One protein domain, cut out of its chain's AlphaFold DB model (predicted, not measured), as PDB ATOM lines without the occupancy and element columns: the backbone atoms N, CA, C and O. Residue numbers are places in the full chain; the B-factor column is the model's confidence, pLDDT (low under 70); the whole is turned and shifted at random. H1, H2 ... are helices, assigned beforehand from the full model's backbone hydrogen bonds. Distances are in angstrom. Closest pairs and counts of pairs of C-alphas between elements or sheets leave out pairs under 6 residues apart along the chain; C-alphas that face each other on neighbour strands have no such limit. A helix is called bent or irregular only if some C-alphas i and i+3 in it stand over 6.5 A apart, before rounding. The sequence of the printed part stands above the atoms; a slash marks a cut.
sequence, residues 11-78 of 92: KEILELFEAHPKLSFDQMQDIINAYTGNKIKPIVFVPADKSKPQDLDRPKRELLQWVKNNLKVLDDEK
ATOM      1  N   LYS A  11     -40.192 -45.169 -15.196       88.12
ATOM      2  CA  LYS A  11     -40.449 -46.507 -14.631       88.12
ATOM      3  C   LYS A  11     -39.837 -46.654 -13.242       88.12
ATOM      4  O   LYS A  11     -40.454 -47.288 -12.393       88.12
ATOM      5  N   GLU A  12     -38.711 -45.998 -12.974       87.19
ATOM      6  CA  GLU A  12     -38.099 -46.007 -11.641       87.19
ATOM      7  C   GLU A  12     -38.998 -45.326 -10.587       87.19
ATOM      8  O   GLU A  12     -38.893 -45.638  -9.404       87.19
ATOM      9  N   ILE A  13     -39.940 -44.452 -10.983       87.31
ATOM     10  CA  ILE A  13     -40.980 -43.929 -10.071       87.31
ATOM     11  C   ILE A  13     -41.898 -45.062  -9.600       87.31
ATOM     12  O   ILE A  13     -42.250 -45.123  -8.423       87.31
ATOM     13  N   LEU A  14     -42.282 -45.969 -10.503       87.62
ATOM     14  CA  LEU A  14     -43.116 -47.121 -10.151       87.62
ATOM     15  C   LEU A  14     -42.366 -48.075  -9.228       87.62
ATOM     16  O   LEU A  14     -42.914 -48.477  -8.206       87.62
ATOM     17  N   GLU A  15     -41.109 -48.379  -9.553       88.31
ATOM     18  CA  GLU A  15     -40.257 -49.232  -8.719       88.31
ATOM     19  C   GLU A  15     -40.062 -48.624  -7.327       88.31
ATOM     20  O   GLU A  15     -40.128 -49.331  -6.324       88.31
ATOM     21  N   LEU A  16     -39.903 -47.300  -7.238       86.88
ATOM     22  CA  LEU A  16     -39.825 -46.586  -5.969       86.88
ATOM     23  C   LEU A  16     -41.129 -46.711  -5.164       86.88
ATOM     24  O   LEU A  16     -41.086 -46.951  -3.957       86.88
ATOM     25  N   PHE A  17     -42.289 -46.559  -5.803       87.88
ATOM     26  CA  PHE A  17     -43.580 -46.689  -5.123       87.88
ATOM     27  C   PHE A  17     -43.831 -48.118  -4.633       87.88
ATOM     28  O   PHE A  17     -44.325 -48.305  -3.522       87.88
ATOM     29  N   GLU A  18     -43.449 -49.121  -5.423       85.44
ATOM     30  CA  GLU A  18     -43.568 -50.535  -5.058       85.44
ATOM     31  C   GLU A  18     -42.566 -50.926  -3.952       85.44
ATOM     32  O   GLU A  18     -42.930 -51.648  -3.022       85.44
ATOM     33  N   ALA A  19     -41.339 -50.392  -3.976       84.62
ATOM     34  CA  ALA A  19     -40.323 -50.618  -2.943       84.62
ATOM     35  C   ALA A  19     -40.623 -49.895  -1.616       84.62
ATOM     36  O   ALA A  19     -40.164 -50.321  -0.553       84.62
ATOM     37  N   HIS A  20     -41.399 -48.808  -1.658       84.19
ATOM     38  CA  HIS A  20     -41.737 -47.993  -0.493       84.19
ATOM     39  C   HIS A  20     -43.261 -47.905  -0.263       84.19
ATOM     40  O   HIS A  20     -43.839 -46.819  -0.325       84.19
ATOM     41  N   PRO A  21     -43.928 -49.008   0.136       80.00
ATOM     42  CA  PRO A  21     -45.385 -49.043   0.336       80.00
ATOM     43  C   PRO A  21     -45.886 -48.130   1.471       80.00
ATOM     44  O   PRO A  21     -47.079 -47.859   1.585       80.00
ATOM     45  N   LYS A  22     -44.977 -47.645   2.329       83.81
ATOM     46  CA  LYS A  22     -45.273 -46.694   3.411       83.81
ATOM     47  C   LYS A  22     -45.331 -45.234   2.949       83.81
ATOM     48  O   LYS A  22     -45.611 -44.375   3.782       83.81
ATOM     49  N   LEU A  23     -45.050 -44.938   1.675       84.25
ATOM     50  CA  LEU A  23     -45.172 -43.577   1.156       84.25
ATOM     51  C   LEU A  23     -46.614 -43.081   1.295       84.25
ATOM     52  O   LEU A  23     -47.589 -43.781   1.000       84.25
ATOM     53  N   SER A  24     -46.738 -41.851   1.777       85.69
ATOM     54  CA  SER A  24     -47.999 -41.117   1.750       85.69
ATOM     55  C   SER A  24     -48.315 -40.651   0.329       85.69
ATOM     56  O   SER A  24     -47.435 -40.566  -0.528       85.69
ATOM     57  N   PHE A  25     -49.586 -40.344   0.082       85.00
ATOM     58  CA  PHE A  25     -50.029 -39.824  -1.208       85.00
ATOM     59  C   PHE A  25     -49.296 -38.524  -1.581       85.00
ATOM     60  O   PHE A  25     -48.782 -38.427  -2.693       85.00
ATOM     61  N   ASP A  26     -49.149 -37.590  -0.638       85.31
ATOM     62  CA  ASP A  26     -48.421 -36.333  -0.851       85.31
ATOM     63  C   ASP A  26     -46.957 -36.580  -1.240       85.31
ATOM     64  O   ASP A  26     -46.464 -36.011  -2.209       85.31
ATOM     65  N   GLN A  27     -46.276 -37.519  -0.569       86.25
ATOM     66  CA  GLN A  27     -44.899 -37.881  -0.925       86.25
ATOM     67  C   GLN A  27     -44.795 -38.462  -2.339       86.25
ATOM     68  O   GLN A  27     -43.852 -38.150  -3.063       86.25
ATOM     69  N   MET A  28     -45.751 -39.300  -2.749       88.00
ATOM     70  CA  MET A  28     -45.790 -39.837  -4.112       88.00
ATOM     71  C   MET A  28     -45.987 -38.718  -5.147       88.00
ATOM     72  O   MET A  28     -45.330 -38.727  -6.189       88.00
ATOM     73  N   GLN A  29     -46.841 -37.731  -4.859       86.62
ATOM     74  CA  GLN A  29     -47.010 -36.558  -5.719       86.62
ATOM     75  C   GLN A  29     -45.737 -35.709  -5.782       86.62
ATOM     76  O   GLN A  29     -45.333 -35.313  -6.873       86.62
ATOM     77  N   ASP A  30     -45.068 -35.482  -4.650       86.06
ATOM     78  CA  ASP A  30     -43.813 -34.728  -4.589       86.06
ATOM     79  C   ASP A  30     -42.700 -35.376  -5.416       86.06
ATOM     80  O   ASP A  30     -41.932 -34.673  -6.068       86.06
ATOM     81  N   ILE A  31     -42.631 -36.708  -5.456       86.50
ATOM     82  CA  ILE A  31     -41.668 -37.439  -6.293       86.50
ATOM     83  C   ILE A  31     -41.922 -37.171  -7.784       86.50
ATOM     84  O   ILE A  31     -40.980 -36.896  -8.528       86.50
ATOM     85  N   ILE A  32     -43.185 -37.202  -8.220       86.31
ATOM     86  CA  ILE A  32     -43.573 -36.925  -9.614       86.31
ATOM     87  C   ILE A  32     -43.319 -35.452  -9.962       86.31
ATOM     88  O   ILE A  32     -42.770 -35.143 -11.024       86.31
ATOM     89  N   ASN A  33     -43.662 -34.542  -9.050       85.69
ATOM     90  CA  ASN A  33     -43.391 -33.116  -9.193       85.69
ATOM     91  C   ASN A  33     -41.883 -32.868  -9.323       85.69
ATOM     92  O   ASN A  33     -41.450 -32.182 -10.243       85.69
ATOM     93  N   ALA A  34     -41.063 -33.467  -8.458       83.81
ATOM     94  CA  ALA A  34     -39.612 -33.331  -8.508       83.81
ATOM     95  C   ALA A  34     -39.027 -33.900  -9.811       83.81
ATOM     96  O   ALA A  34     -38.168 -33.266 -10.422       83.81
ATOM     97  N   TYR A  35     -39.525 -35.053 -10.266       84.69
ATOM     98  CA  TYR A  35     -39.090 -35.686 -11.513       84.69
ATOM     99  C   TYR A  35     -39.365 -34.821 -12.752       84.69
ATOM    100  O   TYR A  35     -38.533 -34.700 -13.652       84.69
ATOM    101  N   THR A  36     -40.529 -34.179 -12.780       84.00
ATOM    102  CA  THR A  36     -40.990 -33.359 -13.910       84.00
ATOM    103  C   THR A  36     -40.652 -31.876 -13.751       84.00
ATOM    104  O   THR A  36     -41.038 -31.058 -14.581       84.00
ATOM    105  N   GLY A  37     -39.946 -31.483 -12.685       82.69
ATOM    106  CA  GLY A  37     -39.628 -30.080 -12.398       82.69
ATOM    107  C   GLY A  37     -40.864 -29.207 -12.161       82.69
ATOM    108  O   GLY A  37     -40.903 -28.064 -12.607       82.69
ATOM    109  N   ASN A  38     -41.874 -29.741 -11.470       82.75
ATOM    110  CA  ASN A  38     -43.171 -29.127 -11.170       82.75
ATOM    111  C   ASN A  38     -44.072 -28.855 -12.384       82.75
ATOM    112  O   ASN A  38     -45.087 -28.170 -12.242       82.75
ATOM    113  N   LYS A  39     -43.737 -29.389 -13.563       80.44
ATOM    114  CA  LYS A  39     -44.554 -29.229 -14.772       80.44
ATOM    115  C   LYS A  39     -45.825 -30.070 -14.747       80.44
ATOM    116  O   LYS A  39     -46.843 -29.668 -15.299       80.44
ATOM    117  N   ILE A  40     -45.761 -31.235 -14.106       80.62
ATOM    118  CA  ILE A  40     -46.870 -32.176 -14.033       80.62
ATOM    119  C   ILE A  40     -47.268 -32.328 -12.576       80.62
ATOM    120  O   ILE A  40     -46.507 -32.860 -11.774       80.62
ATOM    121  N   LYS A  41     -48.494 -31.907 -12.263       79.81
ATOM    122  CA  LYS A  41     -49.145 -32.188 -10.985       79.81
ATOM    123  C   LYS A  41     -50.219 -33.248 -11.209       79.81
ATOM    124  O   LYS A  41     -51.245 -32.929 -11.812       79.81
ATOM    125  N   PRO A  42     -50.013 -34.499 -10.767       74.38
ATOM    126  CA  PRO A  42     -51.020 -35.536 -10.921       74.38
ATOM    127  C   PRO A  42     -52.223 -35.215 -10.032       74.38
ATOM    128  O   PRO A  42     -52.135 -35.249  -8.802       74.38
ATOM    129  N   ILE A  43     -53.353 -34.895 -10.659       71.50
ATOM    130  CA  ILE A  43     -54.608 -34.644  -9.955       71.50
ATOM    131  C   ILE A  43     -55.380 -35.956  -9.893       71.50
ATOM    132  O   ILE A  43     -55.888 -36.445 -10.901       71.50
ATOM    133  N   VAL A  44     -55.459 -36.532  -8.698       73.38
ATOM    134  CA  VAL A  44     -56.187 -37.773  -8.447       73.38
ATOM    135  C   VAL A  44     -57.444 -37.427  -7.660       73.38
ATOM    136  O   VAL A  44     -57.401 -37.196  -6.454       73.38
ATOM    137  N   PHE A  45     -58.575 -37.354  -8.360       65.50
ATOM    138  CA  PHE A  45     -59.877 -37.176  -7.727       65.50
ATOM    139  C   PHE A  45     -60.402 -38.531  -7.288       65.50
ATOM    140  O   PHE A  45     -61.016 -39.253  -8.070       65.50
ATOM    141  N   VAL A  46     -60.190 -38.869  -6.019       64.00
ATOM    142  CA  VAL A  46     -60.934 -39.967  -5.409       64.00
ATOM    143  C   VAL A  46     -61.583 -39.504  -4.122       64.00
ATOM    144  O   VAL A  46     -60.871 -39.101  -3.201       64.00
ATOM    145  N   PRO A  47     -62.923 -39.567  -4.019       58.97
ATOM    146  CA  PRO A  47     -63.565 -39.464  -2.726       58.97
ATOM    147  C   PRO A  47     -63.125 -40.688  -1.922       58.97
ATOM    148  O   PRO A  47     -63.561 -41.808  -2.186       58.97
ATOM    149  N   ALA A  48     -62.197 -40.491  -0.985       59.09
ATOM    150  CA  ALA A  48     -61.853 -41.519  -0.020       59.09
ATOM    151  C   ALA A  48     -63.076 -41.710   0.883       59.09
ATOM    152  O   ALA A  48     -63.356 -40.878   1.750       59.09
ATOM    153  N   ASP A  49     -63.838 -42.776   0.643       64.81
ATOM    154  CA  ASP A  49     -64.916 -43.175   1.535       64.81
ATOM    155  C   ASP A  49     -64.290 -43.686   2.837       64.81
ATOM    156  O   ASP A  49     -63.879 -44.839   2.961       64.81
ATOM    157  N   LYS A  50     -64.179 -42.786   3.820       64.06
ATOM    158  CA  LYS A  50     -63.559 -43.060   5.125       64.06
ATOM    159  C   LYS A  50     -64.278 -44.162   5.913       64.06
ATOM    160  O   LYS A  50     -63.732 -44.626   6.908       64.06
ATOM    161  N   SER A  51     -65.477 -44.575   5.491       67.44
ATOM    162  CA  SER A  51     -66.222 -45.671   6.118       67.44
ATOM    163  C   SER A  51     -65.717 -47.062   5.712       67.44
ATOM    164  O   SER A  51     -66.062 -48.050   6.360       67.44
ATOM    165  N   LYS A  52     -64.865 -47.157   4.680       67.38
ATOM    166  CA  LYS A  52     -64.324 -48.420   4.172       67.38
ATOM    167  C   LYS A  52     -62.795 -48.451   4.298       67.38
ATOM    168  O   LYS A  52     -62.111 -47.682   3.624       67.38
ATOM    169  N   PRO A  53     -62.213 -49.385   5.078       64.25
ATOM    170  CA  PRO A  53     -60.757 -49.498   5.243       64.25
ATOM    171  C   PRO A  53     -60.002 -49.658   3.913       64.25
ATOM    172  O   PRO A  53     -58.909 -49.132   3.735       64.25
ATOM    173  N   GLN A  54     -60.621 -50.338   2.947       65.19
ATOM    174  CA  GLN A  54     -60.095 -50.563   1.596       65.19
ATOM    175  C   GLN A  54     -60.031 -49.303   0.708       65.19
ATOM    176  O   GLN A  54     -59.314 -49.312  -0.300       65.19
ATOM    177  N   ASP A  55     -60.766 -48.238   1.054       66.75
ATOM    178  CA  ASP A  55     -60.791 -46.963   0.325       66.75
ATOM    179  C   ASP A  55     -59.702 -45.985   0.809       66.75
ATOM    180  O   ASP A  55     -59.385 -45.033   0.097       66.75
ATOM    181  N   LEU A  56     -59.053 -46.247   1.953       66.75
ATOM    182  CA  LEU A  56     -57.978 -45.395   2.486       66.75
ATOM    183  C   LEU A  56     -56.741 -45.353   1.572       66.75
ATOM    184  O   LEU A  56     -56.134 -44.298   1.401       66.75
ATOM    185  N   ASP A  57     -56.396 -46.471   0.928       75.50
ATOM    186  CA  ASP A  57     -55.279 -46.548  -0.028       75.50
ATOM    187  C   ASP A  57     -55.700 -46.301  -1.482       75.50
ATOM    188  O   ASP A  57     -54.872 -46.351  -2.396       75.50
ATOM    189  N   ARG A  58     -56.982 -46.011  -1.733       80.69
ATOM    190  CA  ARG A  58     -57.488 -45.780  -3.087       80.69
ATOM    191  C   ARG A  58     -56.771 -44.626  -3.805       80.69
ATOM    192  O   ARG A  58     -56.366 -44.856  -4.941       80.69
ATOM    193  N   PRO A  59     -56.500 -43.460  -3.181       82.31
ATOM    194  CA  PRO A  59     -55.738 -42.387  -3.826       82.31
ATOM    195  C   PRO A  59     -54.346 -42.818  -4.297       82.31
ATOM    196  O   PRO A  59     -53.923 -42.448  -5.388       82.31
ATOM    197  N   LYS A  60     -53.652 -43.657  -3.519       84.19
ATOM    198  CA  LYS A  60     -52.328 -44.174  -3.898       84.19
ATOM    199  C   LYS A  60     -52.418 -45.154  -5.064       84.19
ATOM    200  O   LYS A  60     -51.593 -45.095  -5.971       84.19
ATOM    201  N   ARG A  61     -53.423 -46.039  -5.065       84.31
ATOM    202  CA  ARG A  61     -53.650 -46.987  -6.169       84.31
ATOM    203  C   ARG A  61     -53.972 -46.263  -7.471       84.31
ATOM    204  O   ARG A  61     -53.382 -46.586  -8.496       84.31
ATOM    205  N   GLU A  62     -54.854 -45.268  -7.419       86.88
ATOM    206  CA  GLU A  62     -55.206 -44.445  -8.579       86.88
ATOM    207  C   GLU A  62     -53.998 -43.651  -9.084       86.88
ATOM    208  O   GLU A  62     -53.750 -43.613 -10.286       86.88
ATOM    209  N   LEU A  63     -53.184 -43.088  -8.182       87.75
ATOM    210  CA  LEU A  63     -51.944 -42.410  -8.558       87.75
ATOM    211  C   LEU A  63     -50.954 -43.365  -9.239       87.75
ATOM    212  O   LEU A  63     -50.365 -43.017 -10.257       87.75
ATOM    213  N   LEU A  64     -50.796 -44.582  -8.717       88.19
ATOM    214  CA  LEU A  64     -49.929 -45.601  -9.305       88.19
ATOM    215  C   LEU A  64     -50.414 -46.018 -10.704       88.19
ATOM    216  O   LEU A  64     -49.605 -46.144 -11.620       88.19
ATOM    217  N   GLN A  65     -51.727 -46.186 -10.891       86.69
ATOM    218  CA  GLN A  65     -52.328 -46.436 -12.207       86.69
ATOM    219  C   GLN A  65     -52.125 -45.253 -13.157       86.69
ATOM    220  O   GLN A  65     -51.754 -45.440 -14.314       86.69
ATOM    221  N   TRP A  66     -52.298 -44.029 -12.661       88.31
ATOM    222  CA  TRP A  66     -52.048 -42.821 -13.433       88.31
ATOM    223  C   TRP A  66     -50.591 -42.760 -13.907       88.31
ATOM    224  O   TRP A  66     -50.361 -42.550 -15.096       88.31
ATOM    225  N   VAL A  67     -49.609 -43.036 -13.039       88.38
ATOM    226  CA  VAL A  67     -48.190 -43.091 -13.436       88.38
ATOM    227  C   VAL A  67     -47.961 -44.176 -14.485       88.38
ATOM    228  O   VAL A  67     -47.345 -43.882 -15.505       88.38
ATOM    229  N   LYS A  68     -48.508 -45.389 -14.299       88.62
ATOM    230  CA  LYS A  68     -48.409 -46.492 -15.279       88.62
ATOM    231  C   LYS A  68     -48.911 -46.080 -16.667       88.62
ATOM    232  O   LYS A  68     -48.267 -46.400 -17.663       88.62
ATOM    233  N   ASN A  69     -50.002 -45.320 -16.728       87.81
ATOM    234  CA  ASN A  69     -50.598 -44.858 -17.984       87.81
ATOM    235  C   ASN A  69     -49.888 -43.637 -18.594       87.81
ATOM    236  O   ASN A  69     -50.001 -43.409 -19.797       87.81
ATOM    237  N   ASN A  70     -49.150 -42.862 -17.794       86.62
ATOM    238  CA  ASN A  70     -48.528 -41.601 -18.212       86.62
ATOM    239  C   ASN A  70     -46.993 -41.652 -18.241       86.62
ATOM    240  O   ASN A  70     -46.358 -40.608 -18.370       86.62
ATOM    241  N   LEU A  71     -46.379 -42.841 -18.178       87.12
ATOM    242  CA  LEU A  71     -44.918 -43.010 -18.178       87.12
ATOM    243  C   LEU A  71     -44.215 -42.230 -19.294       87.12
ATOM    244  O   LEU A  71     -43.228 -41.550 -19.040       87.12
ATOM    245  N   LYS A  72     -44.753 -42.288 -20.518       84.25
ATOM    246  CA  LYS A  72     -44.180 -41.576 -21.664       84.25
ATOM    247  C   LYS A  72     -44.203 -40.057 -21.465       84.25
ATOM    248  O   LYS A  72     -43.195 -39.406 -21.679       84.25
ATOM    249  N   VAL A  73     -45.331 -39.515 -21.009       82.88
ATOM    250  CA  VAL A  73     -45.492 -38.074 -20.755       82.88
ATOM    251  C   VAL A  73     -44.562 -37.615 -19.633       82.88
ATOM    252  O   VAL A  73     -43.980 -36.542 -19.717       82.88
ATOM    253  N   LEU A  74     -44.386 -38.438 -18.597       84.88
ATOM    254  CA  LEU A  74     -43.453 -38.160 -17.509       84.88
ATOM    255  C   LEU A  74     -42.002 -38.104 -17.998       84.88
ATOM    256  O   LEU A  74     -41.262 -37.228 -17.559       84.88
ATOM    257  N   ASP A  75     -41.603 -39.010 -18.891       84.88
ATOM    258  CA  ASP A  75     -40.267 -39.005 -19.497       84.88
ATOM    259  C   ASP A  75     -40.065 -37.844 -20.477       84.88
ATOM    260  O   ASP A  75     -39.016 -37.204 -20.444       84.88
ATOM    261  N   ASP A  76     -41.070 -37.527 -21.297       81.75
ATOM    262  CA  ASP A  76     -41.024 -36.410 -22.248       81.75
ATOM    263  C   ASP A  76     -40.944 -35.055 -21.517       81.75
ATOM    264  O   ASP A  76     -40.206 -34.156 -21.920       81.75
ATOM    265  N   GLU A  77     -41.650 -34.923 -20.392       80.88
ATOM    266  CA  GLU A  77     -41.622 -33.728 -19.543       80.88
ATOM    267  C   GLU A  77     -40.565 -33.777 -18.441       80.88
ATOM    268  O   GLU A  77     -40.504 -32.861 -17.609       80.88
ATOM    269  N   LYS A  78     -39.707 -34.806 -18.437       77.94
ATOM    270  CA  LYS A  78     -38.622 -34.934 -17.467       77.94
ATOM    271  C   LYS A  78     -37.824 -33.641 -17.446       77.94
ATOM    272  O   LYS A  78     -37.320 -33.149 -18.457       77.94
TER     273      LYS A  78
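This is residues 11 to 78 of the 92 residues of an uncharacterized protein of Algibacter alginicilyticus (UniProt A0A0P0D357). Three nearly aligned helices stand in a small triangle, H1 running against H2 and H3, and a long loop, residues 37 to 57, folds back from the end of H2 to reach H3. The printed part has 68 residues with helices H1, H2, H3 in that order and no named strand, all helix. It is compact, radius of gyration of the C-alphas 12.1 A, yet elongated, spanning 39 by 23 by 18 A.

Find C-alpha 11 at (-40.449, -46.507, -14.631); H1 runs to residue 19, 12.4 A. H2 holds residues 25 to 36, 16.9 A. H3 holds residues 58 to 76, 26.9 A, ending at (-41.024, -36.410, -22.248). H3 is irregular, C-alphas 69 and 72 being 8.1 A apart, with a kink of 67 degrees near residue 70.

Look at H1 and H2, a helical hairpin: they only just touch, with 3 pairs of C-alphas within 8 A, through residues 28 to 32 of H2 alone, closest at Phe 17 and Met 28, 7.3 A, opposite ways at a shallow tilt of 23 degrees. H3 touches H1 with residues 64 to 71 alone, closest C-alphas Lys 11 and Leu 71, 6.7 A, opposite ways at a shallow tilt of 24 degrees. H2 and H3 touch, closest C-alphas Phe 25 and Lys 60, 5.6 A, the same way at a shallow tilt of 2 degrees, the line of H3 being rough. Every O i to N i+4 pair is within hydrogen-bond range in H1 and H2, and 13 of 15 in H3.

The farthest C-alphas, Ser 51 and Asp 76, are 39.1 A apart. The printed part has no cut; the link H2 to H3 is long, and residues 45 to 56 have pLDDT under 70.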